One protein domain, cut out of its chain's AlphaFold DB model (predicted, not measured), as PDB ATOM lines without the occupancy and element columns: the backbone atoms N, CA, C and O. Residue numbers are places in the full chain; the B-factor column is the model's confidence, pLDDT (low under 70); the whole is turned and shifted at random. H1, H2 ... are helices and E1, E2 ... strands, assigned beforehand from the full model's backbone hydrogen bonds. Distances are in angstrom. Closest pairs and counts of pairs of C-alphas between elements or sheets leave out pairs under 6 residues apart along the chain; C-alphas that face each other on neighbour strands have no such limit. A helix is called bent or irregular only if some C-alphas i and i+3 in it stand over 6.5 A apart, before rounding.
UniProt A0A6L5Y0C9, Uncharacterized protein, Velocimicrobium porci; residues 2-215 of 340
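Overview. This is residues 2 to 215 of the 340 residues of an uncharacterized protein of Velocimicrobium porci (UniProt A0A6L5Y0C9). A strongly twisted sheet of five strands has H8 packed over part of one face, along E1, and H1, H6 and H7 pack on H8 in turn. H5 runs from over the sheet toward a long helical arm, in which H3 and H4 fold back on each other; residues 68 to 73 stick out at its tip. The printed part has 214 residues, with eight named helices and five strands in the order E1 E2 E3 H1 H2 H3 H4 H5 H6 H7 E4 E5 H8. The sheet, E3 E2 E1 E5 E4, is antiparallel, and the class is mixed, helices and strands. The whole is compact, with a radius of gyration of the C-alphas of 18.7 A, and spans 59 by 43 by 32 A.

Along the chain. E1, residues 6 to 10, begins at C-alpha 6 (176.592, 113.158, 97.822). E2 is 14 to 18 and E3 23 to 27. H1 is 30 to 37, H2 40 to 46, and H3 50 to 69, 28.6 A long. H4, 76 to 101, is 36.5 A long from C-alpha 76 (172.648, 117.325, 126.360), with a kink of 36 degrees near residue 95; it is only just irregular, C-alphas 92 and 95 being 6.8 A apart. H5, 108 to 127, measures 28.4 A. H6 is 149 to 157, H7 166 to 174, E4 179 to 184, and E5 187 to 194, 21.7 A long. H8, 197 to 210, runs 20.4 A to C-alpha 210 (185.525, 102.363, 80.119).

Arrangement. E1, E2 and E3 form a meander, each strand the antiparallel neighbour of the one before; N 9 and O 16 are 2.9 A apart, N 15 and O 26 2.8 A. E1 also pairs with E5 (N 10 and O 190, 2.9 A), and E5 with E4 in a hairpin (N 189 and O 182, 2.8 A). H5 and H8 are on one face, two layers, helices over a sheet; H8 runs along the strands at a height over the sheet of 9.3 A. H8, the hub, touches H1 at Ser 32 and Leu 201, 5.9 A between C-alphas, the closest pair. It touches H6 at a shallow tilt of 20 degrees, the same way, closest C-alphas Met 157 and Leu 209, 7.5 A. It only just touches H7 and H5, with 3 pairs of C-alphas within 8 A each. H4 forms helical hairpins with H3, closest C-alphas Ile 59 and Cys 82, 5.9 A, and with H5, Arg 98 and Thr 115, 5.6 A. H2 touches H4 with residues 93 to 100 of H4 alone, closest C-alphas Ile 43 and Leu 100, 6.7 A. Every O i to N i+4 pair is within hydrogen-bond range in H1, H2, H3, H5, H6, H7 and H8, and 20 of 22 in H4.

Size, cuts and confidence. The C-alphas of Asn 72 and Lys 212 are the two farthest apart, 60.8 A. The printed part has no cut. The link from H5 to H6, residues 128 to 148, is long. The mean pLDDT of the printed part is 81.7; 28 residues are under 70, among them 2 to 5, 67 to 76 and 161 to 167.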
ATOM      1  N   ALA A   2     173.965 118.706 108.381       35.28
ATOM      2  CA  ALA A   2     173.723 118.648 106.944       35.28
ATOM      3  C   ALA A   2     173.675 117.188 106.476       35.28
ATOM      4  O   ALA A   2     174.675 116.485 106.513       35.28
ATOM      5  N   ASP A   3     172.494 116.751 106.050       44.00
ATOM      6  CA  ASP A   3     172.312 115.582 105.200       44.00
ATOM      7  C   ASP A   3     173.034 115.865 103.873       44.00
ATOM      8  O   ASP A   3     172.516 116.537 102.976       44.00
ATOM      9  N   THR A   4     174.311 115.497 103.819       52.44
ATOM     10  CA  THR A   4     175.174 115.631 102.642       52.44
ATOM     11  C   THR A   4     175.394 114.269 102.018       52.44
ATOM     12  O   THR A   4     176.523 113.880 101.736       52.44
ATOM     13  N   THR A   5     174.299 113.550 101.774       61.41
ATOM     14  CA  THR A   5     174.309 112.460 100.804       61.41
ATOM     15  C   THR A   5     174.787 113.041  99.470       61.41
ATOM     16  O   THR A   5     174.080 113.822  98.825       61.41
ATOM     17  N   LEU A   6     176.028 112.734  99.092       75.12
ATOM     18  CA  LEU A   6     176.592 113.158  97.822       75.12
ATOM     19  C   LEU A   6     176.115 112.173  96.761       75.12
ATOM     20  O   LEU A   6     176.474 110.996  96.761       75.12
ATOM     21  N   LEU A   7     175.281 112.671  95.854       87.00
ATOM     22  CA  LEU A   7     174.752 111.876  94.756       87.00
ATOM     23  C   LEU A   7     175.593 112.132  93.511       87.00
ATOM     24  O   LEU A   7     175.721 113.277  93.063       87.00
ATOM     25  N   LEU A   8     176.138 111.068  92.928       90.94
ATOM     26  CA  LEU A   8     176.771 111.120  91.614       90.94
ATOM     27  C   LEU A   8     175.801 110.600  90.565       90.94
ATOM     28  O   LEU A   8     175.553 109.401  90.477       90.94
ATOM     29  N   VAL A   9     175.283 111.499  89.734       92.06
ATOM     30  CA  VAL A   9     174.483 111.115  88.567       92.06
ATOM     31  C   VAL A   9     175.418 110.898  87.382       92.06
ATOM     32  O   VAL A   9     176.075 111.842  86.943       92.06
ATOM     33  N   ASP A  10     175.482 109.672  86.871       92.81
ATOM     34  CA  ASP A  10     176.257 109.286  85.684       92.81
ATOM     35  C   ASP A  10     175.618 109.861  84.418       92.81
ATOM     36  O   ASP A  10     174.528 109.446  84.050       92.81
ATOM     37  N   LEU A  11     176.294 110.792  83.742       90.19
ATOM     38  CA  LEU A  11     175.836 111.434  82.504       90.19
ATOM     39  C   LEU A  11     176.506 110.855  81.246       90.19
ATOM     40  O   LEU A  11     176.552 111.519  80.214       90.19
ATOM     41  N   GLN A  12     177.054 109.640  81.323       86.88
ATOM     42  CA  GLN A  12     177.770 108.904  80.267       86.88
ATOM     43  C   GLN A  12     179.149 109.457  79.863       86.88
ATOM     44  O   GLN A  12     179.967 108.709  79.328       86.88
ATOM     45  N   ASP A  13     179.455 110.725  80.140       88.00
ATOM     46  CA  ASP A  13     180.769 111.345  79.888       88.00
ATOM     47  C   ASP A  13     181.386 112.034  81.121       88.00
ATOM     48  O   ASP A  13     182.513 112.543  81.081       88.00
ATOM     49  N   SER A  14     180.612 112.094  82.200       93.38
ATOM     50  CA  SER A  14     180.852 112.902  83.387       93.38
ATOM     51  C   SER A  14     179.865 112.537  84.492       93.38
ATOM     52  O   SER A  14     178.834 111.915  84.241       93.38
ATOM     53  N   PHE A  15     180.135 113.003  85.705       94.00
ATOM     54  CA  PHE A  15     179.159 113.011  86.784       94.00
ATOM     55  C   PHE A  15     178.552 114.396  86.954       94.00
ATOM     56  O   PHE A  15     179.267 115.400  86.932       94.00
ATOM     57  N   ALA A  16     177.250 114.464  87.216       92.44
ATOM     58  CA  ALA A  16     176.702 115.570  87.985       92.44
ATOM     59  C   ALA A  16     176.767 115.211  89.470       92.44
ATOM     60  O   ALA A  16     176.043 114.332  89.929       92.44
ATOM     61  N   ILE A  17     177.615 115.925  90.205       88.94
ATOM     62  CA  ILE A  17     177.633 115.900  91.661       88.94
ATOM     63  C   ILE A  17     176.481 116.761  92.150       88.94
ATOM     64  O   ILE A  17     176.440 117.962  91.861       88.94
ATOM     65  N   ILE A  18     175.550 116.147  92.867       81.06
ATOM     66  CA  ILE A  18     174.416 116.825  93.479       81.06
ATOM     67  C   ILE A  18     174.619 116.800  94.987       81.06
ATOM     68  O   ILE A  18     174.730 115.745  95.607       81.06
ATOM     69  N   THR A  19     174.658 117.995  95.558       77.31
ATOM     70  CA  THR A  19     174.574 118.231  96.999       77.31
ATOM     71  C   THR A  19     173.326 119.070  97.271       77.31
ATOM     72  O   THR A  19     172.719 119.605  96.339       77.31
ATOM     73  N   LYS A  20     172.986 119.281  98.545       70.75
ATOM     74  CA  LYS A  20     171.860 120.138  98.946       70.75
ATOM     75  C   LYS A  20     171.914 121.564  98.367       70.75
ATOM     76  O   LYS A  20     170.871 122.175  98.160       70.75
ATOM     77  N   HIS A  21     173.110 122.098  98.106       71.31
ATOM     78  CA  HIS A  21     173.308 123.513  97.757       71.31
ATOM     79  C   HIS A  21     173.844 123.748  96.343       71.31
ATOM     80  O   HIS A  21     173.833 124.878  95.857       71.31
ATOM     81  N   GLN A  22     174.332 122.706  95.671       78.69
ATOM     82  CA  GLN A  22     174.993 122.854  94.379       78.69
ATOM     83  C   GLN A  22     174.877 121.599  93.522       78.69
ATOM     84  O   GLN A  22     174.949 120.472  94.016       78.69
ATOM     85  N   LYS A  23     174.773 121.834  92.209       86.81
ATOM     86  CA  LYS A  23     174.938 120.833  91.157       86.81
ATOM     87  C   LYS A  23     176.159 121.195  90.324       86.81
ATOM     88  O   LYS A  23     176.209 122.278  89.734       86.81
ATOM     89  N   VAL A  24     177.135 120.297  90.259       91.44
ATOM     90  CA  VAL A  24     178.396 120.537  89.556       91.44
ATOM     91  C   VAL A  24     178.725 119.361  88.642       91.44
ATOM     92  O   VAL A  24     178.718 118.217  89.074       91.44
ATOM     93  N   LYS A  25     179.034 119.636  87.370       94.31
ATOM     94  CA  LYS A  25     179.490 118.621  86.405       94.31
ATOM     95  C   LYS A  25     180.994 118.373  86.578       94.31
ATOM     96  O   LYS A  25     181.733 119.356  86.585       94.31
ATOM     97  N   ILE A  26     181.454 117.125  86.658       94.12
ATOM     98  CA  ILE A  26     182.873 116.721  86.635       94.12
ATOM     99  C   ILE A  26     183.068 115.621  85.587       94.12
ATOM    100  O   ILE A  26     182.456 114.565  85.688       94.12
ATOM    101  N   ASP A  27     183.911 115.862  84.581       94.31
ATOM    102  CA  ASP A  27     184.273 114.851  83.575       94.31
ATOM    103  C   ASP A  27     185.011 113.665  84.212       94.31
ATOM    104  O   ASP A  27     185.840 113.860  85.106       94.31
ATOM    105  N   TYR A  28     184.782 112.461  83.682       95.12
ATOM    106  CA  TYR A  28     185.447 111.246  84.159       95.12
ATOM    107  C   TYR A  28     186.971 111.362  84.153       95.12
ATOM    108  O   TYR A  28     187.582 111.817  83.180       95.12
ATOM    109  N   GLY A  29     187.580 110.924  85.249       94.62
ATOM    110  CA  GLY A  29     189.016 110.923  85.483       94.62
ATOM    111  C   GLY A  29     189.571 112.249  86.007       94.62
ATOM    112  O   GLY A  29     190.738 112.291  86.392       94.62
ATOM    113  N   LEU A  30     188.801 113.349  86.040       94.50
ATOM    114  CA  LEU A  30     189.304 114.620  86.586       94.50
ATOM    115  C   LEU A  30     189.574 114.534  88.092       94.50
ATOM    116  O   LEU A  30     190.560 115.114  88.554       94.50
ATOM    117  N   TYR A  31     188.721 113.832  88.842       95.06
ATOM    118  CA  TYR A  31     188.921 113.628  90.276       95.06
ATOM    119  C   TYR A  31     190.147 112.739  90.519       95.06
ATOM    120  O   TYR A  31     191.055 113.130  91.248       95.06
ATOM    121  N   SER A  32     190.264 111.636  89.781       94.38
ATOM    122  CA  SER A  32     191.429 110.738  89.816       94.38
ATOM    123  C   SER A  32     192.751 111.457  89.488       94.38
ATOM    124  O   SER A  32     193.767 111.280  90.165       94.38
ATOM    125  N   MET A  33     192.770 112.332  88.474       93.69
ATOM    126  CA  MET A  33     193.961 113.133  88.148       93.69
ATOM    127  C   MET A  33     194.307 114.156  89.231       93.69
ATOM    128  O   MET A  33     195.488 114.400  89.485       93.69
ATOM    129  N   MET A  34     193.292 114.740  89.875       93.38
ATOM    130  CA  MET A  34     193.490 115.629  91.014       93.38
ATOM    131  C   MET A  34     194.153 114.863  92.160       93.38
ATOM    132  O   MET A  34     195.250 115.253  92.553       93.38
ATOM    133  N   ILE A  35     193.586 113.727  92.586       92.69
ATOM    134  CA  ILE A  35     194.140 112.886  93.659       92.69
ATOM    135  C   ILE A  35     195.582 112.461  93.357       92.69
ATOM    136  O   ILE A  35     196.468 112.651  94.185       92.69
ATOM    137  N   SER A  36     195.875 111.993  92.140       89.81
ATOM    138  CA  SER A  36     197.250 111.606  91.766       89.81
ATOM    139  C   SER A  36     198.243 112.774  91.669       89.81
ATOM    140  O   SER A  36     199.450 112.553  91.563       89.81
ATOM    141  N   SER A  37     197.769 114.020  91.700       88.00
ATOM    142  CA  SER A  37     198.608 115.223  91.630       88.00
ATOM    143  C   SER A  37     198.778 115.934  92.968       88.00
ATOM    144  O   SER A  37     199.608 116.840  93.060       88.00
ATOM    145  N   VAL A  38     198.008 115.549  93.984       87.50
ATOM    146  CA  VAL A  38     198.111 116.086  95.340       87.50
ATOM    147  C   VAL A  38     199.416 115.616  95.996       87.50
ATOM    148  O   VAL A  38     199.955 114.546  95.680       87.50
ATOM    149  N   ASN A  39     199.962 116.449  96.884       83.38
ATOM    150  CA  ASN A  39     201.031 116.051  97.788       83.38
ATOM    151  C   ASN A  39     200.411 115.544  99.095       83.38
ATOM    152  O   ASN A  39     199.776 116.312  99.813       83.38
ATOM    153  N   PHE A  40     200.534 114.241  99.352       82.00
ATOM    154  CA  PHE A  40     199.881 113.607 100.498       82.00
ATOM    155  C   PHE A  40     200.528 114.064 101.805       82.00
ATOM    156  O   PHE A  40     199.806 114.332 102.757       82.00
ATOM    157  N   ASP A  41     201.848 114.259 101.814       80.50
ATOM    158  CA  ASP A  41     202.582 114.723 102.992       80.50
ATOM    159  C   ASP A  41     202.124 116.121 103.423       80.50
ATOM    160  O   ASP A  41     201.906 116.358 104.609       80.50
ATOM    161  N   ASP A  42     201.882 117.020 102.462       84.44
ATOM    162  CA  ASP A  42     201.385 118.370 102.752       84.44
ATOM    163  C   ASP A  42     199.963 118.330 103.330       84.44
ATOM    164  O   ASP A  42     199.646 119.094 104.238       84.44
ATOM    165  N   ILE A  43     199.101 117.430 102.833       83.50
ATOM    166  CA  ILE A  43     197.761 117.245 103.407       83.50
ATOM    167  C   ILE A  43     197.864 116.662 104.814       83.50
ATOM    168  O   ILE A  43     197.240 117.189 105.729       83.50
ATOM    169  N   ILE A  44     198.673 115.624 105.021       78.88
ATOM    170  CA  ILE A  44     198.877 115.020 106.342       78.88
ATOM    171  C   ILE A  44     199.408 116.060 107.336       78.88
ATOM    172  O   ILE A  44     198.962 116.097 108.480       78.88
ATOM    173  N   ALA A  45     200.300 116.951 106.898       82.25
ATOM    174  CA  ALA A  45     200.819 118.033 107.723       82.25
ATOM    175  C   ALA A  45     199.724 118.993 108.217       82.25
ATOM    176  O   ALA A  45     199.848 119.500 109.329       82.25
ATOM    177  N   THR A  46     198.627 119.193 107.470       82.31
ATOM    178  CA  THR A  46     197.501 120.026 107.946       82.31
ATOM    179  C   THR A  46     196.809 119.459 109.182       82.31
ATOM    180  O   THR A  46     196.270 120.223 109.976       82.31
ATOM    181  N   PHE A  47     196.875 118.143 109.385       78.62
ATOM    182  CA  PHE A  47     196.323 117.482 110.566       78.62
ATOM    183  C   PHE A  47     197.292 117.465 111.761       78.62
ATOM    184  O   PHE A  47     196.912 117.015 112.834       78.62
ATOM    185  N   ASN A  48     198.533 117.943 111.595       77.19
ATOM    186  CA  ASN A  48     199.525 118.060 112.673       77.19
ATOM    187  C   ASN A  48     199.652 119.501 113.207       77.19
ATOM    188  O   ASN A  48     200.574 119.791 113.965       77.19
ATOM    189  N   ASP A  49     198.777 120.418 112.786       82.56
ATOM    190  CA  ASP A  49     198.744 121.788 113.302       82.56
ATOM    191  C   ASP A  49     198.433 121.796 114.814       82.56
ATOM    192  O   ASP A  49     197.614 121.009 115.299       82.56
ATOM    193  N   GLU A  50     199.094 122.668 115.583       84.50
ATOM    194  CA  GLU A  50     198.949 122.703 117.049       84.50
ATOM    195  C   GLU A  50     197.510 123.007 117.475       84.50
ATOM    196  O   GLU A  50     196.972 122.354 118.370       84.50
ATOM    197  N   ARG A  51     196.852 123.957 116.799       85.25
ATOM    198  CA  ARG A  51     195.463 124.319 117.095       85.25
ATOM    199  C   ARG A  51     194.514 123.195 116.699       85.25
ATOM    200  O   ARG A  51     193.546 122.934 117.409       85.25
ATOM    201  N   PHE A  52     194.788 122.533 115.579       84.81
ATOM    202  CA  PHE A  52     194.044 121.346 115.173       84.81
ATOM    203  C   PHE A  52     194.124 120.249 116.244       84.81
ATOM    204  O   PHE A  52     193.098 119.737 116.687       84.81
ATOM    205  N   THR A  53     195.337 119.949 116.707       82.50
ATOM    206  CA  THR A  53     195.607 118.912 117.711       82.50
ATOM    207  C   THR A  53     194.941 119.228 119.055       82.50
ATOM    208  O   THR A  53     194.346 118.340 119.662       82.50
ATOM    209  N   ASP A  54     194.959 120.492 119.492       86.44
ATOM    210  CA  ASP A  54     194.280 120.949 120.715       86.44
ATOM    211  C   ASP A  54     192.758 120.725 120.660       86.44
ATOM    212  O   ASP A  54     192.162 120.175 121.589       86.44
ATOM    213  N   ILE A  55     192.111 121.093 119.549       86.06
ATOM    214  CA  ILE A  55     190.660 120.907 119.391       86.06
ATOM    215  C   ILE A  55     190.302 119.418 119.326       86.06
ATOM    216  O   ILE A  55     189.314 118.999 119.930       86.06
ATOM    217  N   ILE A  56     191.114 118.610 118.643       83.19
ATOM    218  CA  ILE A  56     190.952 117.152 118.617       83.19
ATOM    219  C   ILE A  56     191.052 116.558 120.026       83.19
ATOM    220  O   ILE A  56     190.204 115.743 120.391       83.19
ATOM    221  N   GLY A  57     192.017 117.004 120.836       83.06
ATOM    222  CA  GLY A  57     192.152 116.594 122.237       83.06
ATOM    223  C   GLY A  57     190.905 116.919 123.065       83.06
ATOM    224  O   GLY A  57     190.367 116.044 123.740       83.06
ATOM    225  N   LYS A  58     190.361 118.134 122.928       85.44
ATOM    226  CA  LYS A  58     189.111 118.538 123.603       85.44
ATOM    227  C   LYS A  58     187.913 117.685 123.186       85.44
ATOM    228  O   LYS A  58     187.084 117.331 124.024       85.44
ATOM    229  N   ILE A  59     187.811 117.340 121.900       82.81
ATOM    230  CA  ILE A  59     186.771 116.428 121.402       82.81
ATOM    231  C   ILE A  59     186.942 115.040 122.034       82.81
ATOM    232  O   ILE A  59     185.952 114.460 122.479       82.81
ATOM    233  N   ALA A  60     188.172 114.526 122.124       80.12
ATOM    234  CA  ALA A  60     188.464 113.240 122.755       80.12
ATOM    235  C   ALA A  60     188.018 113.206 124.221       80.12
ATOM    236  O   ALA A  60     187.254 112.324 124.613       80.12
ATOM    237  N   GLU A  61     188.417 114.208 125.007       81.19
ATOM    238  CA  GLU A  61     188.060 114.336 126.424       81.19
ATOM    239  C   GLU A  61     186.542 114.398 126.637       81.19
ATOM    240  O   GLU A  61     185.992 113.707 127.505       81.19
ATOM    241  N   LEU A  62     185.839 115.187 125.814       79.31
ATOM    242  CA  LEU A  62     184.381 115.279 125.858       79.31
ATOM    243  C   LEU A  62     183.723 113.944 125.509       79.31
ATOM    244  O   LEU A  62     182.775 113.544 126.183       79.31
ATOM    245  N   ARG A  63     184.220 113.220 124.501       76.19
ATOM    246  CA  ARG A  63     183.660 111.916 124.116       76.19
ATOM    247  C   ARG A  63     183.892 110.845 125.176       76.19
ATOM    248  O   ARG A  63     182.950 110.118 125.484       76.19
ATOM    249  N   SER A  64     185.081 110.780 125.773       76.12
ATOM    250  CA  SER A  64     185.351 109.879 126.901       76.12
ATOM    251  C   SER A  64     184.437 110.184 128.089       76.12
ATOM    252  O   SER A  64     183.873 109.270 128.690       76.12
ATOM    253  N   SER A  65     184.212 111.470 128.374       73.00
ATOM    254  CA  SER A  65     183.284 111.910 129.420       73.00
ATOM    255  C   SER A  65     181.841 111.505 129.104       73.00
ATOM    256  O   SER A  65     181.159 110.957 129.965       73.00
ATOM    257  N   ILE A  66     181.382 111.689 127.860       70.19
ATOM    258  CA  ILE A  66     180.042 111.280 127.410       70.19
ATOM    259  C   ILE A  66     179.867 109.761 127.504       70.19
ATOM    260  O   ILE A  66     178.845 109.316 128.016       70.19
ATOM    261  N   GLN A  67     180.836 108.955 127.059       67.25
ATOM    262  CA  GLN A  67     180.763 107.490 127.156       67.25
ATOM    263  C   GLN A  67     180.676 107.013 128.611       67.25
ATOM    264  O   GLN A  67     179.882 106.126 128.915       67.25
ATOM    265  N   TYR A  68     181.433 107.638 129.518       58.78
ATOM    266  CA  TYR A  68     181.362 107.359 130.953       58.78
ATOM    267  C   TYR A  68     180.005 107.766 131.559       58.78
ATOM    268  O   TYR A  68     179.434 107.051 132.384       58.78
ATOM    269  N   ILE A  69     179.453 108.898 131.116       56.72
ATOM    270  CA  ILE A  69     178.182 109.461 131.587       56.72
ATOM    271  C   ILE A  69     176.959 108.723 131.014       56.72
ATOM    272  O   ILE A  69     175.945 108.625 131.702       56.72
ATOM    273  N   ASN A  70     177.036 108.136 129.813       52.16
ATOM    274  CA  ASN A  70     175.933 107.384 129.189       52.16
ATOM    275  C   ASN A  70     175.566 106.093 129.952       52.16
ATOM    276  O   ASN A  70     174.531 105.487 129.690       52.16
ATOM    277  N   ILE A  71     176.386 105.696 130.929       51.38
ATOM    278  CA  ILE A  71     176.084 104.634 131.896       51.38
ATOM    279  C   ILE A  71     175.131 105.144 133.003       51.38
ATOM    280  O   ILE A  71     174.477 104.333 133.649       51.38
ATOM    281  N   ASN A  72     174.995 106.468 133.203       44.03
ATOM    282  CA  ASN A  72     174.266 107.054 134.337       44.03
ATOM    283  C   ASN A  72     173.268 108.203 134.033       44.03
ATOM    284  O   ASN A  72     172.327 108.320 134.810       44.03
ATOM    285  N   CYS A  73     173.411 109.034 132.982       42.88
ATOM    286  CA  CYS A  73     172.385 109.974 132.444       42.88
ATOM    287  C   CYS A  73     172.997 110.870 131.338       42.88
ATOM    288  O   CYS A  73     173.955 111.569 131.650       42.88
ATOM    289  N   PRO A  74     172.495 110.960 130.091       51.44
ATOM    290  CA  PRO A  74     173.112 111.819 129.074       51.44
ATOM    291  C   PRO A  74     172.887 113.308 129.389       51.44
ATOM    292  O   PRO A  74     171.747 113.746 129.532       51.44
ATOM    293  N   ALA A  75     173.963 114.096 129.471       59.41
ATOM    294  CA  ALA A  75     173.898 115.551 129.600       59.41
ATOM    295  C   ALA A  75     173.894 116.195 128.191       59.41
ATOM    296  O   ALA A  75     174.913 116.126 127.495       59.41
ATOM    297  N   PRO A  76     172.773 116.788 127.724       62.75
ATOM    298  CA  PRO A  76     172.648 117.325 126.360       62.75
ATOM    299  C   PRO A  76     173.668 118.428 126.028       62.75
ATOM    300  O   PRO A  76     174.078 118.577 124.879       62.75
ATOM    301  N   ASP A  77     174.136 119.159 127.042       76.00
ATOM    302  CA  ASP A  77     175.076 120.274 126.900       76.00
ATOM    303  C   ASP A  77     176.475 119.834 126.431       76.00
ATOM    304  O   ASP A  77     177.160 120.580 125.730       76.00
ATOM    305  N   MET A  78     176.915 118.624 126.790       71.06
ATOM    306  CA  MET A  78     178.212 118.085 126.367       71.06
ATOM    307  C   MET A  78     178.198 117.638 124.904       71.06
ATOM    308  O   MET A  78     179.190 117.810 124.192       71.06
ATOM    309  N   GLN A  79     177.068 117.099 124.440       75.75
ATOM    310  CA  GLN A  79     176.899 116.710 123.043       75.75
ATOM    311  C   GLN A  79     176.877 117.943 122.129       75.75
ATOM    312  O   GLN A  79     177.548 117.946 121.097       75.75
ATOM    313  N   ASP A  80     176.195 119.013 122.545       81.81
ATOM    314  CA  ASP A  80     176.184 120.284 121.819       81.81
ATOM    315  C   ASP A  80     177.586 120.913 121.738       81.81
ATOM    316  O   ASP A  80     178.024 121.286 120.647       81.81
ATOM    317  N   LYS A  81     178.348 120.926 122.844       84.12
ATOM    318  CA  LYS A  81     179.754 121.384 122.854       84.12
ATOM    319  C   LYS A  81     180.643 120.577 121.903       84.12
ATOM    320  O   LYS A  81     181.467 121.148 121.193       84.12
ATOM    321  N   CYS A  82     180.467 119.255 121.851       81.06
ATOM    322  CA  CYS A  82     181.202 118.398 120.919       81.06
ATOM    323  C   CYS A  82     180.887 118.765 119.456       81.06
ATOM    324  O   CYS A  82     181.793 118.930 118.638       81.06
ATOM    325  N   ILE A  83     179.608 118.984 119.134       82.81
ATOM    326  CA  ILE A  83     179.172 119.418 117.798       82.81
ATOM    327  C   ILE A  83     179.751 120.798 117.437       82.81
ATOM    328  O   ILE A  83     180.114 121.023 116.280       82.81
ATOM    329  N   GLU A  84     179.840 121.730 118.388       87.44
ATOM    330  CA  GLU A  84     180.453 123.047 118.172       87.44
ATOM    331  C   GLU A  84     181.945 122.950 117.839       87.44
ATOM    332  O   GLU A  84     182.381 123.543 116.849       87.44
ATOM    333  N   LEU A  85     182.707 122.139 118.578       86.81
ATOM    334  CA  LEU A  85     184.131 121.918 118.304       86.81
ATOM    335  C   LEU A  85     184.363 121.259 116.938       86.81
ATOM    336  O   LEU A  85     185.260 121.665 116.199       86.81
ATOM    337  N   ILE A  86     183.521 120.296 116.548       86.88
ATOM    338  CA  ILE A  86     183.594 119.671 115.219       86.88
ATOM    339  C   ILE A  86     183.360 120.714 114.110       86.88
ATOM    340  O   ILE A  86     184.055 120.698 113.091       86.88
ATOM    341  N   LYS A  87     182.425 121.657 114.292       87.19
ATOM    342  CA  LYS A  87     182.197 122.759 113.334       87.19
ATOM    343  C   LYS A  87     183.369 123.740 113.274       87.19
ATOM    344  O   LYS A  87     183.716 124.190 112.177       87.19
ATOM    345  N   GLU A  88     183.970 124.078 114.415       89.38
ATOM    346  CA  GLU A  88     185.182 124.906 114.450       89.38
ATOM    347  C   GLU A  88     186.295 124.235 113.643       89.38
ATOM    348  O   GLU A  88     186.871 124.835 112.735       89.38
ATOM    349  N   LEU A  89     186.527 122.953 113.898       87.31
ATOM    350  CA  LEU A  89     187.579 122.190 113.251       87.31
ATOM    351  C   LEU A  89     187.336 121.983 111.747       87.31
ATOM    352  O   LEU A  89     188.260 122.113 110.944       87.31
ATOM    353  N   SER A  90     186.081 121.783 111.340       87.94
ATOM    354  CA  SER A  90     185.683 121.773 109.922       87.94
ATOM    355  C   SER A  90     186.080 123.069 109.211       87.94
ATOM    356  O   SER A  90     186.557 123.055 108.076       87.94
ATOM    357  N   SER A  91     185.891 124.200 109.895       87.56
ATOM    358  CA  SER A  91     186.195 125.531 109.367       87.56
ATOM    359  C   SER A  91     187.704 125.768 109.266       87.56
ATOM    360  O   SER A  91     188.163 126.350 108.283       87.56
ATOM    361  N   LEU A  92     188.476 125.274 110.241       87.69
ATOM    362  CA  LEU A  92     189.943 125.325 110.229       87.69
ATOM    363  C   LEU A  92     190.546 124.491 109.097       87.69
ATOM    364  O   LEU A  92     191.490 124.939 108.450       87.69
ATOM    365  N   LEU A  93     189.976 123.317 108.814       87.81
ATOM    366  CA  LEU A  93     190.449 122.426 107.754       87.81
ATOM    367  C   LEU A  93     190.138 122.929 106.343       87.81
ATOM    368  O   LEU A  93     190.905 122.671 105.412       87.81
ATOM    369  N   TYR A  94     189.017 123.629 106.160       91.12
ATOM    370  CA  TYR A  94     188.494 123.909 104.826       91.12
ATOM    371  C   TYR A  94     189.477 124.679 103.936       91.12
ATOM    372  O   TYR A  94     189.748 124.272 102.805       91.12
ATOM    373  N   ILE A  95     190.019 125.800 104.425       90.69
ATOM    374  CA  ILE A  95     190.884 126.680 103.623       90.69
ATOM    375  C   ILE A  95     192.218 125.991 103.267       90.69
ATOM    376  O   ILE A  95     192.550 125.972 102.074       90.69
ATOM    377  N   PRO A  96     192.964 125.395 104.224       90.50
ATOM    378  CA  PRO A  96     194.185 124.647 103.925       90.50
ATOM    379  C   PRO A  96     193.951 123.499 102.943       90.50
ATOM    380  O   PRO A  96     194.628 123.430 101.914       90.50
ATOM    381  N   LEU A  97     192.944 122.651 103.190       90.69
ATOM    382  CA  LEU A  97     192.639 121.520 102.311       90.69
ATOM    383  C   LEU A  97     192.274 121.991 100.908       90.69
ATOM    384  O   LEU A  97     192.818 121.484  99.930       90.69
ATOM    385  N   ARG A  98     191.416 123.009 100.780       93.00
ATOM    386  CA  ARG A  98     191.043 123.556  99.470       93.00
ATOM    387  C   ARG A  98     192.263 124.042  98.688       93.00
ATOM    388  O   ARG A  98     192.315 123.856  97.473       93.00
ATOM    389  N   SER A  99     193.220 124.678  99.366       90.25
ATOM    390  CA  SER A  99     194.469 125.145  98.757       90.25
ATOM    391  C   SER A  99     195.311 123.976  98.238       90.25
ATOM    392  O   SER A  99     195.710 123.972  97.073       90.25
ATOM    393  N   LEU A 100     195.505 122.940  99.057       90.19
ATOM    394  CA  LEU A 100     196.313 121.765  98.714       90.19
ATOM    395  C   LEU A 100     195.671 120.886  97.630       90.19
ATOM    396  O   LEU A 100     196.358 120.367  96.749       90.19
ATOM    397  N   LEU A 101     194.341 120.771  97.637       91.56
ATOM    398  CA  LEU A 101     193.568 120.074  96.606       91.56
ATOM    399  C   LEU A 101     193.533 120.849  95.275       91.56
ATOM    400  O   LEU A 101     193.206 120.277  94.226       91.56
ATOM    401  N   ASN A 102     193.894 122.140  95.268       90.94
ATOM    402  CA  ASN A 102     193.926 122.969  94.065       90.94
ATOM    403  C   ASN A 102     195.126 122.648  93.156       90.94
ATOM    404  O   ASN A 102     196.072 123.413  92.986       90.94
ATOM    405  N   THR A 103     195.056 121.507  92.484       88.69
ATOM    406  CA  THR A 103     196.086 121.047  91.543       88.69
ATOM    407  C   THR A 103     195.906 121.600  90.117       88.69
ATOM    408  O   THR A 103     196.700 121.278  89.225       88.69
ATOM    409  N   GLY A 104     194.869 122.417  89.887       87.31
ATOM    410  CA  GLY A 104     194.495 123.003  88.589       87.31
ATOM    411  C   GLY A 104     193.560 122.145  87.720       87.31
ATOM    412  O   GLY A 104     193.113 122.587  86.655       87.31
ATOM    413  N   HIS A 105     193.238 120.918  88.146       91.44
ATOM    414  CA  HIS A 105     192.344 120.015  87.405       91.44
ATOM    415  C   HIS A 105     190.887 120.479  87.466       91.44
ATOM    416  O   HIS A 105     190.199 120.526  86.440       91.44
ATOM    417  N   LEU A 106     190.452 120.867  88.663       92.00
ATOM    418  CA  LEU A 106     189.079 121.232  88.982       92.00
ATOM    419  C   LEU A 106     188.868 122.750  88.904       92.00
ATOM    420  O   LEU A 106     189.746 123.539  89.236       92.00
ATOM    421  N   LYS A 107     187.682 123.167  88.457       90.38
ATOM    422  CA  LYS A 107     187.201 124.554  88.533       90.38
ATOM    423  C   LYS A 107     186.844 124.904  89.978       90.38
ATOM    424  O   LYS A 107     186.484 124.018  90.742       90.38
ATOM    425  N   SER A 108     186.808 126.194  90.312       89.81
ATOM    426  CA  SER A 108     186.527 126.676  91.678       89.81
ATOM    427  C   SER A 108     185.311 126.009  92.348       89.81
ATOM    428  O   SER A 108     185.444 125.492  93.452       89.81
ATOM    429  N   LYS A 109     184.159 125.919  91.659       90.19
ATOM    430  CA  LYS A 109     182.960 125.244  92.198       90.19
ATOM    431  C   LYS A 109     183.165 123.741  92.420       90.19
ATOM    432  O   LYS A 109     182.783 123.230  93.458       90.19
ATOM    433  N   GLN A 110     183.804 123.054  91.468       91.88
ATOM    434  CA  GLN A 110     184.141 121.628  91.590       91.88
ATOM    435  C   GLN A 110     185.063 121.398  92.786       91.88
ATOM    436  O   GLN A 110     184.800 120.533  93.608       91.88
ATOM    437  N   LEU A 111     186.115 122.208  92.899       92.69
ATOM    438  CA  LEU A 111     187.077 122.139  93.989       92.69
ATOM    439  C   LEU A 111     186.404 122.356  95.348       92.69
ATOM    440  O   LEU A 111     186.687 121.607  96.274       92.69
ATOM    441  N   SER A 112     185.492 123.325  95.459       91.00
ATOM    442  CA  SER A 112     184.710 123.528  96.682       91.00
ATOM    443  C   SER A 112     183.870 122.301  97.032       91.00
ATOM    444  O   SER A 112     183.984 121.828  98.153       91.00
ATOM    445  N   THR A 113     183.139 121.709  96.078       90.06
ATOM    446  CA  THR A 113     182.367 120.475  96.322       90.06
ATOM    447  C   THR A 113     183.239 119.306  96.777       90.06
ATOM    448  O   THR A 113     182.857 118.563  97.674       90.06
ATOM    449  N   ILE A 114     184.418 119.131  96.172       91.50
ATOM    450  CA  ILE A 114     185.352 118.083  96.598       91.50
ATOM    451  C   ILE A 114     185.926 118.386  97.982       91.50
ATOM    452  O   ILE A 114     186.062 117.478  98.788       91.50
ATOM    453  N   THR A 115     186.234 119.646  98.281       91.94
ATOM    454  CA  THR A 115     186.714 120.032  99.616       91.94
ATOM    455  C   THR A 115     185.645 119.742 100.670       91.94
ATOM    456  O   THR A 115     185.969 119.169 101.705       91.94
ATOM    457  N   ASP A 116     184.377 120.055 100.381       89.50
ATOM    458  CA  ASP A 116     183.250 119.722 101.259       89.50
ATOM    459  C   ASP A 116     183.187 118.207 101.512       89.50
ATOM    460  O   ASP A 116     183.013 117.786 102.648       89.50
ATOM    461  N   LEU A 117     183.380 117.375 100.478       88.75
ATOM    462  CA  LEU A 117     183.419 115.914 100.622       88.75
ATOM    463  C   LEU A 117     184.552 115.454 101.556       88.75
ATOM    464  O   LEU A 117     184.309 114.625 102.426       88.75
ATOM    465  N   PHE A 118     185.757 116.010 101.408       90.69
ATOM    466  CA  PHE A 118     186.902 115.695 102.274       90.69
ATOM    467  C   PHE A 118     186.638 116.084 103.734       90.69
ATOM    468  O   PHE A 118     186.877 115.284 104.636       90.69
ATOM    469  N   VAL A 119     186.127 117.297 103.968       89.25
ATOM    470  CA  VAL A 119     185.811 117.778 105.321       89.25
ATOM    471  C   VAL A 119     184.667 116.967 105.932       89.25
ATOM    472  O   VAL A 119     184.733 116.622 107.105       89.25
ATOM    473  N   ASN A 120     183.640 116.617 105.156       86.38
ATOM    474  CA  ASN A 120     182.510 115.830 105.648       86.38
ATOM    475  C   ASN A 120     182.893 114.391 105.994       86.38
ATOM    476  O   ASN A 120     182.434 113.870 107.002       86.38
ATOM    477  N   GLU A 121     183.731 113.737 105.186       87.56
ATOM    478  CA  GLU A 121     184.236 112.404 105.534       87.56
ATOM    479  C   GLU A 121     184.989 112.445 106.867       87.56
ATOM    480  O   GLU A 121     184.706 111.667 107.775       87.56
ATOM    481  N   PHE A 122     185.874 113.428 107.009       85.31
ATOM    482  CA  PHE A 122     186.625 113.652 108.229       85.31
ATOM    483  C   PHE A 122     185.711 113.887 109.454       85.31
ATOM    484  O   PHE A 122     185.892 113.270 110.506       85.31
ATOM    485  N   THR A 123     184.701 114.756 109.342       84.25
ATOM    486  CA  THR A 123     183.796 115.048 110.468       84.25
ATOM    487  C   THR A 123     182.905 113.863 110.812       84.25
ATOM    488  O   THR A 123     182.637 113.624 111.987       84.25
ATOM    489  N   ASN A 124     182.492 113.077 109.816       82.00
ATOM    490  CA  ASN A 124     181.759 111.836 110.036       82.00
ATOM    491  C   ASN A 124     182.615 110.801 110.775       82.00
ATOM    492  O   ASN A 124     182.103 110.125 111.666       82.00
ATOM    493  N   HIS A 125     183.914 110.706 110.470       80.88
ATOM    494  CA  HIS A 125     184.829 109.863 111.242       80.88
ATOM    495  C   HIS A 125     184.910 110.327 112.699       80.88
ATOM    496  O   HIS A 125     184.776 109.497 113.592       80.88
ATOM    497  N   LEU A 126     185.013 111.635 112.963       78.56
ATOM    498  CA  LEU A 126     185.002 112.165 114.337       78.56
ATOM    499  C   LEU A 126     183.716 111.875 115.112       78.56
ATOM    500  O   LEU A 126     183.747 111.838 116.341       78.56
ATOM    501  N   LEU A 127     182.594 111.698 114.418       77.00
ATOM    502  CA  LEU A 127     181.309 111.340 115.019       77.00
ATOM    503  C   LEU A 127     181.138 109.824 115.191       77.00
ATOM    504  O   LEU A 127     180.277 109.401 115.958       77.00
ATOM    505  N   SER A 128     181.950 109.007 114.518       75.88
ATOM    506  CA  SER A 128     181.903 107.546 114.605       75.88
ATOM    507  C   SER A 128     182.364 107.051 115.971       75.88
ATOM    508  O   SER A 128     183.336 107.556 116.531       75.88
ATOM    509  N   ASP A 129     181.711 106.026 116.516       66.25
ATOM    510  CA  ASP A 129     182.078 105.396 117.797       66.25
ATOM    511  C   ASP A 129     183.451 104.706 117.786       66.25
ATOM    512  O   ASP A 129     183.995 104.407 118.844       66.25
ATOM    513  N   TYR A 130     184.036 104.510 116.602       66.19
ATOM    514  CA  TYR A 130     185.311 103.815 116.401       66.19
ATOM    515  C   TYR A 130     186.493 104.754 116.128       66.19
ATOM    516  O   TYR A 130     187.546 104.301 115.690       66.19
ATOM    517  N   PHE A 131     186.326 106.061 116.338       70.06
ATOM    518  CA  PHE A 131     187.397 107.020 116.089       70.06
ATOM    519  C   PHE A 131     188.555 106.838 117.079       70.06
ATOM    520  O   PHE A 131     188.366 106.986 118.287       70.06
ATOM    521  N   CYS A 132     189.757 106.562 116.569       70.31
ATOM    522  CA  CYS A 132     190.968 106.463 117.375       70.31
ATOM    523  C   CYS A 132     191.853 107.698 117.172       70.31
ATOM    524  O   CYS A 132     192.393 107.926 116.093       70.31
ATOM    525  N   PHE A 133     192.032 108.485 118.234       68.44
ATOM    526  CA  PHE A 133     192.837 109.713 118.219       68.44
ATOM    527  C   PHE A 133     194.337 109.457 118.019       68.44
ATOM    528  O   PHE A 133     195.051 110.317 117.510       68.44
ATOM    529  N   GLU A 134     194.811 108.273 118.405       69.44
ATOM    530  CA  GLU A 134     196.215 107.869 118.278       69.44
ATOM    531  C   GLU A 134     196.542 107.312 116.883       69.44
ATOM    532  O   GLU A 134     197.707 107.251 116.488       69.44
ATOM    533  N   ASP A 135     195.519 106.927 116.115       73.75
ATOM    534  CA  ASP A 135     195.675 106.343 114.790       73.75
ATOM    535  C   ASP A 135     195.423 107.383 113.696       73.75
ATOM    536  O   ASP A 135     194.295 107.807 113.435       73.75
ATOM    537  N   ARG A 136     196.492 107.734 112.976       64.69
ATOM    538  CA  ARG A 136     196.425 108.663 111.842       64.69
ATOM    539  C   ARG A 136     195.459 108.230 110.748       64.69
ATOM    540  O   ARG A 136     194.882 109.084 110.079       64.69
ATOM    541  N   SER A 137     195.259 106.927 110.563       67.69
ATOM    542  CA  SER A 137     194.324 106.411 109.563       67.69
ATOM    543  C   SER A 137     192.855 106.636 109.940       67.69
ATOM    544  O   SER A 137     191.987 106.567 109.076       67.69
ATOM    545  N   SER A 138     192.557 106.990 111.196       70.81
ATOM    546  CA  SER A 138     191.191 107.320 111.623       70.81
ATOM    547  C   SER A 138     190.733 108.703 111.153       70.81
ATOM    548  O   SER A 138     189.532 108.963 111.092       70.81
ATOM    549  N   TYR A 139     191.663 109.598 110.808       74.00
ATOM    550  CA  TYR A 139     191.357 111.001 110.520       74.00
ATOM    551  C   TYR A 139     191.904 111.519 109.188       74.00
ATOM    552  O   TYR A 139     191.724 112.686 108.856       74.00
ATOM    553  N   VAL A 140     192.546 110.678 108.386       78.88
ATOM    554  CA  VAL A 140     192.842 111.008 106.989       78.88
ATOM    555  C   VAL A 140     191.635 110.585 106.126       78.88
ATOM    556  O   VAL A 140     190.925 109.650 106.476       78.88
ATOM    557  N   PRO A 141     191.312 111.284 105.025       85.62
ATOM    558  CA  PRO A 141     190.291 110.808 104.089       85.62
ATOM    559  C   PRO A 141     190.727 109.527 103.368       85.62
ATOM    560  O   PRO A 141     191.876 109.410 102.935       85.62
ATOM    561  N   SER A 142     189.798 108.595 103.162       86.25
ATOM    562  CA  SER A 142     190.065 107.227 102.695       86.25
ATOM    563  C   SER A 142     190.794 107.167 101.352       86.25
ATOM    564  O   SER A 142     191.633 106.294 101.139       86.25
ATOM    565  N   ALA A 143     190.544 108.123 100.446       86.50
ATOM    566  CA  ALA A 143     191.259 108.209  99.169       86.50
ATOM    567  C   ALA A 143     192.774 108.469  99.315       86.50
ATOM    568  O   ALA A 143     193.510 108.331  98.336       86.50
ATOM    569  N   LEU A 144     193.233 108.870 100.505       82.62
ATOM    570  CA  LEU A 144     194.622 109.214 100.811       82.62
ATOM    571  C   LEU A 144     195.314 108.218 101.760       82.62
ATOM    572  O   LEU A 144     196.498 108.390 102.035       82.62
ATOM    573  N   HIS A 145     194.624 107.182 102.250       77.94
ATOM    574  CA  HIS A 145     195.195 106.219 103.207       77.94
ATOM    575  C   HIS A 145     196.376 105.426 102.651       77.94
ATOM    576  O   HIS A 145     197.292 105.065 103.386       77.94
ATOM    577  N   ASN A 146     196.358 105.147 101.350       75.56
ATOM    578  CA  ASN A 146     197.385 104.355 100.703       75.56
ATOM    579  C   ASN A 146     198.276 105.247  99.835       75.56
ATOM    580  O   ASN A 146     197.868 105.723  98.772       75.56
ATOM    581  N   ILE A 147     199.519 105.445 100.277       68.44
ATOM    582  CA  ILE A 147     200.504 106.281  99.583       68.44
ATOM    583  C   ILE A 147     200.811 105.781  98.159       68.44
ATOM    584  O   ILE A 147     201.076 106.585  97.259       68.44
ATOM    585  N   ASP A 148     200.675 104.474  97.913       74.12
ATOM    586  CA  ASP A 148     200.927 103.865  96.606       74.12
ATOM    587  C   ASP A 148     199.798 104.139  95.601       74.12
ATOM    588  O   ASP A 148     200.013 104.066  94.384       74.12
ATOM    589  N   PHE A 149     198.604 104.548  96.060       77.12
ATOM    590  CA  PHE A 149     197.490 104.876  95.164       77.12
ATOM    591  C   PHE A 149     197.863 105.939  94.152       77.12
ATOM    592  O   PHE A 149     197.460 105.842  92.997       77.12
ATOM    593  N   LYS A 150     198.686 106.917  94.527       80.69
ATOM    594  CA  LYS A 150     199.145 107.947  93.595       80.69
ATOM    595  C   LYS A 150     199.828 107.345  92.364       80.69
ATOM    596  O   LYS A 150     199.505 107.721  91.233       80.69
ATOM    597  N   ALA A 151     200.740 106.394  92.568       79.94
ATOM    598  CA  ALA A 151     201.427 105.703  91.482       79.94
ATOM    599  C   ALA A 151     200.473 104.783  90.703       79.94
ATOM    600  O   ALA A 151     200.531 104.731  89.470       79.94
ATOM    601  N   HIS A 152     199.558 104.107  91.401       82.94
ATOM    602  CA  HIS A 152     198.601 103.177  90.796       82.94
ATOM    603  C   HIS A 152     197.578 103.895  89.913       82.94
ATOM    604  O   HIS A 152     197.425 103.544  88.742       82.94
ATOM    605  N   ILE A 153     196.944 104.950  90.434       88.00
ATOM    606  CA  ILE A 153     196.046 105.843  89.694       88.00
ATOM    607  C   ILE A 153     196.760 106.325  88.439       88.00
ATOM    608  O   ILE A 153     196.213 106.243  87.344       88.00
ATOM    609  N   LYS A 154     198.011 106.776  88.566       88.31
ATOM    610  CA  LYS A 154     198.780 107.264  87.426       88.31
ATOM    611  C   LYS A 154     199.014 106.195  86.362       88.31
ATOM    612  O   LYS A 154     198.778 106.462  85.186       88.31
ATOM    613  N   SER A 155     199.405 104.988  86.763       86.25
ATOM    614  CA  SER A 155     199.584 103.848  85.854       86.25
ATOM    615  C   SER A 155     198.288 103.494  85.108       86.25
ATOM    616  O   SER A 155     198.294 103.393  83.878       86.25
ATOM    617  N   LEU A 156     197.165 103.394  85.833       87.94
ATOM    618  CA  LEU A 156     195.840 103.102  85.271       87.94
ATOM    619  C   LEU A 156     195.371 104.201  84.317       87.94
ATOM    620  O   LEU A 156     194.926 103.923  83.202       87.94
ATOM    621  N   MET A 157     195.518 105.461  84.725       90.50
ATOM    622  CA  MET A 157     195.137 106.616  83.921       90.50
ATOM    623  C   MET A 157     195.943 106.676  82.617       90.50
ATOM    624  O   MET A 157     195.386 106.980  81.565       90.50
ATOM    625  N   LEU A 158     197.228 106.320  82.647       89.81
ATOM    626  CA  LEU A 158     198.076 106.211  81.455       89.81
ATOM    627  C   LEU A 158     197.846 104.921  80.650       89.81
ATOM    628  O   LEU A 158     198.420 104.779  79.570       89.81
ATOM    629  N   ARG A 159     197.026 103.987  81.155       86.25
ATOM    630  CA  ARG A 159     196.805 102.644  80.588       86.25
ATOM    631  C   ARG A 159     198.119 101.887  80.366       86.25
ATOM    632  O   ARG A 159     198.283 101.160  79.387       86.25
ATOM    633  N   SER A 160     199.075 102.087  81.271       77.25
ATOM    634  CA  SER A 160     200.365 101.410  81.225       77.25
ATOM    635  C   SER A 160     200.192  99.948  81.633       77.25
ATOM    636  O   SER A 160     199.766  99.651  82.745       77.25
ATOM    637  N   THR A 161     200.569  99.021  80.754       62.38
ATOM    638  CA  THR A 161     200.548  97.575  81.040       62.38
ATOM    639  C   THR A 161     201.679  97.129  81.963       62.38
ATOM    640  O   THR A 161     201.697  95.981  82.397       62.38
ATOM    641  N   LYS A 162     202.644  98.012  82.258       56.94
ATOM    642  CA  LYS A 162     203.884  97.623  82.939       56.94
ATOM    643  C   LYS A 162     203.721  97.351  84.430       56.94
ATOM    644  O   LYS A 162     204.551  96.634  84.961       56.94
ATOM    645  N   ASN A 163     202.674  97.865  85.076       54.25
ATOM    646  CA  ASN A 163     202.446  97.672  86.507       54.25
ATOM    647  C   ASN A 163     200.937  97.570  86.805       54.25
ATOM    648  O   ASN A 163     200.291  98.575  87.113       54.25
ATOM    649  N   LEU A 164     200.370  96.367  86.677       54.19
ATOM    650  CA  LEU A 164     199.059  96.045  87.248       54.19
ATOM    651  C   LEU A 164     199.258  95.791  88.742       54.19
ATOM    652  O   LEU A 164     199.862  94.794  89.129       54.19
ATOM    653  N   PHE A 165     198.791  96.719  89.570       63.09
ATOM    654  CA  PHE A 165     198.950  96.633  91.015       63.09
ATOM    655  C   PHE A 165     197.731  95.942  91.644       63.09
ATOM    656  O   PHE A 165     196.614  96.447  91.491       63.09
ATOM    657  N   PRO A 166     197.913  94.810  92.353       65.75
ATOM    658  CA  PRO A 166     196.797  94.018  92.869       65.75
ATOM    659  C   PRO A 166     195.892  94.763  93.855       65.75
ATOM    660  O   PRO A 166     194.692  94.525  93.836       65.75
ATOM    661  N   SER A 167     196.423  95.679  94.675       68.94
ATOM    662  CA  SER A 167     195.669  96.317  95.769       68.94
ATOM    663  C   SER A 167     194.544  97.235  95.285       68.94
ATOM    664  O   SER A 167     193.391  97.032  95.652       68.94
ATOM    665  N   LEU A 168     194.836  98.190  94.394       71.38
ATOM    666  CA  LEU A 168     193.807  99.091  93.855       71.38
ATOM    667  C   LEU A 168     192.807  98.332  92.969       71.38
ATOM    668  O   LEU A 168     191.612  98.605  93.007       71.38
ATOM    669  N   GLN A 169     193.276  97.339  92.205       72.12
ATOM    670  CA  GLN A 169     192.391  96.478  91.421       72.12
ATOM    671  C   GLN A 169     191.464  95.653  92.325       72.12
ATOM    672  O   GLN A 169     190.289  95.488  92.010       72.12
ATOM    673  N   GLN A 170     191.971  95.144  93.448       75.69
ATOM    674  CA  GLN A 170     191.181  94.412  94.432       75.69
ATOM    675  C   GLN A 170     190.133  95.316  95.081       75.69
ATOM    676  O   GLN A 170     188.982  94.906  95.188       75.69
ATOM    677  N   GLU A 171     190.476  96.555  95.438       76.00
ATOM    678  CA  GLU A 171     189.497  97.530  95.936       76.00
ATOM    679  C   GLU A 171     188.435  97.877  94.893       76.00
ATOM    680  O   GLU A 171     187.245  97.862  95.200       76.00
ATOM    681  N   MET A 172     188.833  98.087  93.636       74.94
ATOM    682  CA  MET A 172     187.891  98.291  92.534       74.94
ATOM    683  C   MET A 172     186.963  97.087  92.326       74.94
ATOM    684  O   MET A 172     185.793  97.279  92.004       74.94
ATOM    685  N   ASN A 173     187.469  95.861  92.489       74.94
ATOM    686  CA  ASN A 173     186.685  94.631  92.354       74.94
ATOM    687  C   ASN A 173     185.746  94.406  93.551       74.94
ATOM    688  O   ASN A 173     184.667  93.841  93.389       74.94
ATOM    689  N   ASN A 174     186.154  94.842  94.744       78.31
ATOM    690  CA  ASN A 174     185.392  94.702  95.983       78.31
ATOM    691  C   ASN A 174     184.391  95.842  96.209       78.31
ATOM    692  O   ASN A 174     183.593  95.774  97.145       78.31
ATOM    693  N   LEU A 175     184.425  96.877  95.367       76.50
ATOM    694  CA  LEU A 175     183.556  98.039  95.453       76.50
ATOM    695  C   LEU A 175     182.082  97.633  95.312       76.50
ATOM    696  O   LEU A 175     181.590  97.356  94.218       76.50
ATOM    697  N   LYS A 176     181.358  97.635  96.434       75.88
ATOM    698  CA  LYS A 176     179.907  97.429  96.485       75.88
ATOM    699  C   LYS A 176     179.222  98.763  96.721       75.88
ATOM    700  O   LYS A 176     179.015  99.162  97.861       75.88
ATOM    701  N   LEU A 177     178.878  99.446  95.637       77.62
ATOM    702  CA  LEU A 177     178.178 100.721  95.725       77.62
ATOM    703  C   LEU A 177     176.676 100.554  95.647       77.62
ATOM    704  O   LEU A 177     176.151  99.887  94.754       77.62
ATOM    705  N   THR A 178     175.990 101.263  96.535       81.69
ATOM    706  CA  THR A 178     174.556 101.480  96.412       81.69
ATOM    707  C   THR A 178     174.314 102.398  95.219       81.69
ATOM    708  O   THR A 178     174.718 103.563  95.213       81.69
ATOM    709  N   ALA A 179     173.653 101.864  94.195       85.38
ATOM    710  CA  ALA A 179     173.241 102.615  93.022       85.38
ATOM    711  C   ALA A 179     171.729 102.501  92.828       85.38
ATOM    712  O   ALA A 179     171.148 101.429  92.989       85.38
ATOM    713  N   THR A 180     171.092 103.606  92.459       89.62
ATOM    714  CA  THR A 180     169.675 103.644  92.089       89.62
ATOM    715  C   THR A 180     169.519 104.157  90.662       89.62
ATOM    716  O   THR A 180     170.404 104.819  90.121       89.62
ATOM    717  N   MET A 181     168.391 103.848  90.023       89.94
ATOM    718  CA  MET A 181     168.017 104.465  88.749       89.94
ATOM    719  C   MET A 181     167.060 105.625  89.005       89.94
ATOM    720  O   MET A 181     166.097 105.486  89.758       89.94
ATOM    721  N   THR A 182     167.304 106.763  88.362       85.62
ATOM    722  CA  THR A 182     166.395 107.913  88.378       85.62
ATOM    723  C   THR A 182     166.058 108.352  86.959       85.62
ATOM    724  O   THR A 182     166.866 108.194  86.046       85.62
ATOM    725  N   MET A 183     164.868 108.915  86.762       84.00
ATOM    726  CA  MET A 183     164.429 109.437  85.469       84.00
ATOM    727  C   MET A 183     164.589 110.956  85.460       84.00
ATOM    728  O   MET A 183     163.946 111.650  86.244       84.00
ATOM    729  N   ILE A 184     165.409 111.490  84.554       78.88
ATOM    730  CA  ILE A 184     165.533 112.938  84.337       78.88
ATOM    731  C   ILE A 184     165.081 113.219  82.909       78.88
ATOM    732  O   ILE A 184     165.700 112.751  81.955       78.88
ATOM    733  N   ASN A 185     163.984 113.965  82.762       81.25
ATOM    734  CA  ASN A 185     163.372 114.289  81.467       81.25
ATOM    735  C   ASN A 185     163.116 113.044  80.592       81.25
ATOM    736  O   ASN A 185     163.423 113.034  79.403       81.25
ATOM    737  N   GLY A 186     162.617 111.960  81.195       82.00
ATOM    738  CA  GLY A 186     162.321 110.706  80.489       82.00
ATOM    739  C   GLY A 186     163.543 109.851  80.128       82.00
ATOM    740  O   GLY A 186     163.372 108.772  79.574       82.00
ATOM    741  N   THR A 187     164.760 110.281  80.472       83.62
ATOM    742  CA  THR A 187     165.984 109.491  80.275       83.62
ATOM    743  C   THR A 187     166.406 108.843  81.600       83.62
ATOM    744  O   THR A 187     166.472 109.555  82.609       83.62
ATOM    745  N   PRO A 188     166.681 107.525  81.637       89.88
ATOM    746  CA  PRO A 188     167.174 106.858  82.836       89.88
ATOM    747  C   PRO A 188     168.648 107.187  83.086       89.88
ATOM    748  O   PRO A 188     169.483 107.079  82.189       89.88
ATOM    749  N   TYR A 189     168.971 107.526  84.330       89.44
ATOM    750  CA  TYR A 189     170.326 107.790  84.800       89.44
ATOM    751  C   TYR A 189     170.648 106.926  86.017       89.44
ATOM    752  O   TYR A 189     169.804 106.727  86.893       89.44
ATOM    753  N   THR A 190     171.888 106.435  86.079       91.81
ATOM    754  CA  THR A 190     172.406 105.747  87.268       91.81
ATOM    755  C   THR A 190     172.860 106.789  88.283       91.81
ATOM    756  O   THR A 190     173.580 107.725  87.933       91.81
ATOM    757  N   VAL A 191     172.441 106.627  89.534       91.69
ATOM    758  CA  VAL A 191     172.802 107.489  90.657       91.69
ATOM    759  C   VAL A 191     173.576 106.664  91.668       91.69
ATOM    760  O   VAL A 191     173.022 105.735  92.249       91.69
ATOM    761  N   TYR A 192     174.842 107.005  91.881       90.94
ATOM    762  CA  TYR A 192     175.664 106.403  92.926       90.94
ATOM    763  C   TYR A 192     175.524 107.205  94.218       90.94
ATOM    764  O   TYR A 192     175.628 108.436  94.202       90.94
ATOM    765  N   HIS A 193     175.302 106.498  95.324       88.06
ATOM    766  CA  HIS A 193     175.274 107.062  96.672       88.06
ATOM    767  C   HIS A 193     176.665 106.901  97.264       88.06
ATOM    768  O   HIS A 193     177.058 105.791  97.612       88.06
ATOM    769  N   ILE A 194     177.419 107.997  97.297       86.31
ATOM    770  CA  ILE A 194     178.811 107.994  97.741       86.31
ATOM    771  C   ILE A 194     178.882 108.468  99.186       86.31
ATOM    772  O   ILE A 194     178.343 109.522  99.526       86.31
ATOM    773  N   THR A 195     179.583 107.702 100.013       79.12
ATOM    774  CA  THR A 195     179.740 107.958 101.448       79.12
ATOM    775  C   THR A 195     181.120 108.499 101.815       79.12
ATOM    776  O   THR A 195     181.253 109.178 102.830       79.12
ATOM    777  N   ASN A 196     182.136 108.254 100.983       85.88
ATOM    778  CA  ASN A 196     183.518 108.665 101.232       85.88
ATOM    779  C   ASN A 196     184.286 108.991  99.935       85.88
ATOM    780  O   ASN A 196     183.847 108.721  98.813       85.88
ATOM    781  N   THR A 197     185.455 109.607 100.085       90.56
ATOM    782  CA  THR A 197     186.339 110.015  98.986       90.56
ATOM    783  C   THR A 197     186.871 108.836  98.169       90.56
ATOM    784  O   THR A 197     187.030 108.965  96.953       90.56
ATOM    785  N   LEU A 198     187.115 107.680  98.798       89.38
ATOM    786  CA  LEU A 198     187.619 106.485  98.117       89.38
ATOM    787  C   LEU A 198     186.577 105.905  97.155       89.38
ATOM    788  O   LEU A 198     186.889 105.614  96.005       89.38
ATOM    789  N   GLU A 199     185.322 105.813  97.577       89.62
ATOM    790  CA  GLU A 199     184.215 105.380  96.726       89.62
ATOM    791  C   GLU A 199     184.090 106.248  95.469       89.62
ATOM    792  O   GLU A 199     183.963 105.717  94.363       89.62
ATOM    793  N   PHE A 200     184.207 107.575  95.601       91.94
ATOM    794  CA  PHE A 200     184.224 108.444  94.425       91.94
ATOM    795  C   PHE A 200     185.434 108.147  93.527       91.94
ATOM    796  O   PHE A 200     185.289 108.021  92.311       91.94
ATOM    797  N   LEU A 201     186.626 107.998  94.110       92.44
ATOM    798  CA  LEU A 201     187.848 107.720  93.356       92.44
ATOM    799  C   LEU A 201     187.689 106.458  92.506       92.44
ATOM    800  O   LEU A 201     187.998 106.469  91.315       92.44
ATOM    801  N   LEU A 202     187.169 105.387  93.101       90.62
ATOM    802  CA  LEU A 202     187.019 104.103  92.432       90.62
ATOM    803  C   LEU A 202     185.986 104.169  91.294       90.62
ATOM    804  O   LEU A 202     186.250 103.650  90.207       90.62
ATOM    805  N   VAL A 203     184.856 104.864  91.479       91.50
ATOM    806  CA  VAL A 203     183.844 105.059  90.417       91.50
ATOM    807  C   VAL A 203     184.372 105.931  89.286       91.50
ATOM    808  O   VAL A 203     184.167 105.613  88.113       91.50
ATOM    809  N   ASP A 204     185.078 107.011  89.620       93.56
ATOM    810  CA  ASP A 204     185.691 107.901  88.636       93.56
ATOM    811  C   ASP A 204     186.723 107.161  87.779       93.56
ATOM    812  O   ASP A 204     186.695 107.269  86.550       93.56
ATOM    813  N   LEU A 205     187.565 106.330  88.403       91.31
ATOM    814  CA  LEU A 205     188.506 105.449  87.712       91.31
ATOM    815  C   LEU A 205     187.799 104.425  86.820       91.31
ATOM    816  O   LEU A 205     188.159 104.292  85.650       91.31
ATOM    817  N   GLN A 206     186.789 103.714  87.333       89.62
ATOM    818  CA  GLN A 206     186.038 102.723  86.552       89.62
ATOM    819  C   GLN A 206     185.423 103.358  85.298       89.62
ATOM    820  O   GLN A 206     185.632 102.868  84.186       89.62
ATOM    821  N   LYS A 207     184.723 104.489  85.449       91.75
ATOM    822  CA  LYS A 207     184.113 105.187  84.309       91.75
ATOM    823  C   LYS A 207     185.156 105.722  83.341       91.75
ATOM    824  O   LYS A 207     185.001 105.551  82.129       91.75
ATOM    825  N   TYR A 208     186.255 106.279  83.845       92.56
ATOM    826  CA  TYR A 208     187.373 106.706  83.012       92.56
ATOM    827  C   TYR A 208     187.940 105.559  82.153       92.56
ATOM    828  O   TYR A 208     188.137 105.733  80.946       92.56
ATOM    829  N   LEU A 209     188.164 104.382  82.746       88.88
ATOM    830  CA  LEU A 209     188.747 103.224  82.059       88.88
ATOM    831  C   LEU A 209     187.827 102.659  80.971       88.88
ATOM    832  O   LEU A 209     188.320 102.226  79.930       88.88
ATOM    833  N   THR A 210     186.505 102.728  81.163       87.69
ATOM    834  CA  THR A 210     185.525 102.363  80.119       87.69
ATOM    835  C   THR A 210     185.411 103.403  78.998       87.69
ATOM    836  O   THR A 210     184.922 103.107  77.908       87.69
ATOM    837  N   GLY A 211     185.875 104.631  79.243       85.81
ATOM    838  CA  GLY A 211     185.826 105.729  78.288       85.81
ATOM    839  C   GLY A 211     186.881 105.643  77.178       85.81
ATOM    840  O   GLY A 211     187.810 104.836  77.195       85.81
ATOM    841  N   LYS A 212     186.771 106.543  76.191       84.75
ATOM    842  CA  LYS A 212     187.758 106.686  75.097       84.75
ATOM    843  C   LYS A 212     188.862 107.708  75.395       84.75
ATOM    844  O   LYS A 212     189.908 107.689  74.750       84.75
ATOM    845  N   LYS A 213     188.630 108.627  76.340       86.56
ATOM    846  CA  LYS A 213     189.613 109.653  76.725       86.56
ATOM    847  C   LYS A 213     190.826 108.976  77.369       86.56
ATOM    848  O   LYS A 213     190.669 108.057  78.165       86.56
ATOM    849  N   THR A 214     192.024 109.440  77.017       86.88
ATOM    850  CA  THR A 214     193.285 108.952  77.593       86.88
ATOM    851  C   THR A 214     194.079 110.119  78.172       86.88
ATOM    852  O   THR A 214     194.245 111.150  77.512       86.88
ATOM    853  N   ALA A 215     194.545 109.970  79.409       92.25
ATOM    854  CA  ALA A 215     195.382 110.945  80.091       92.25
ATOM    855  C   ALA A 215     196.823 110.949  79.551       92.25
ATOM    856  O   ALA A 215     197.387 109.918  79.192       92.25
TER     857      ALA A 215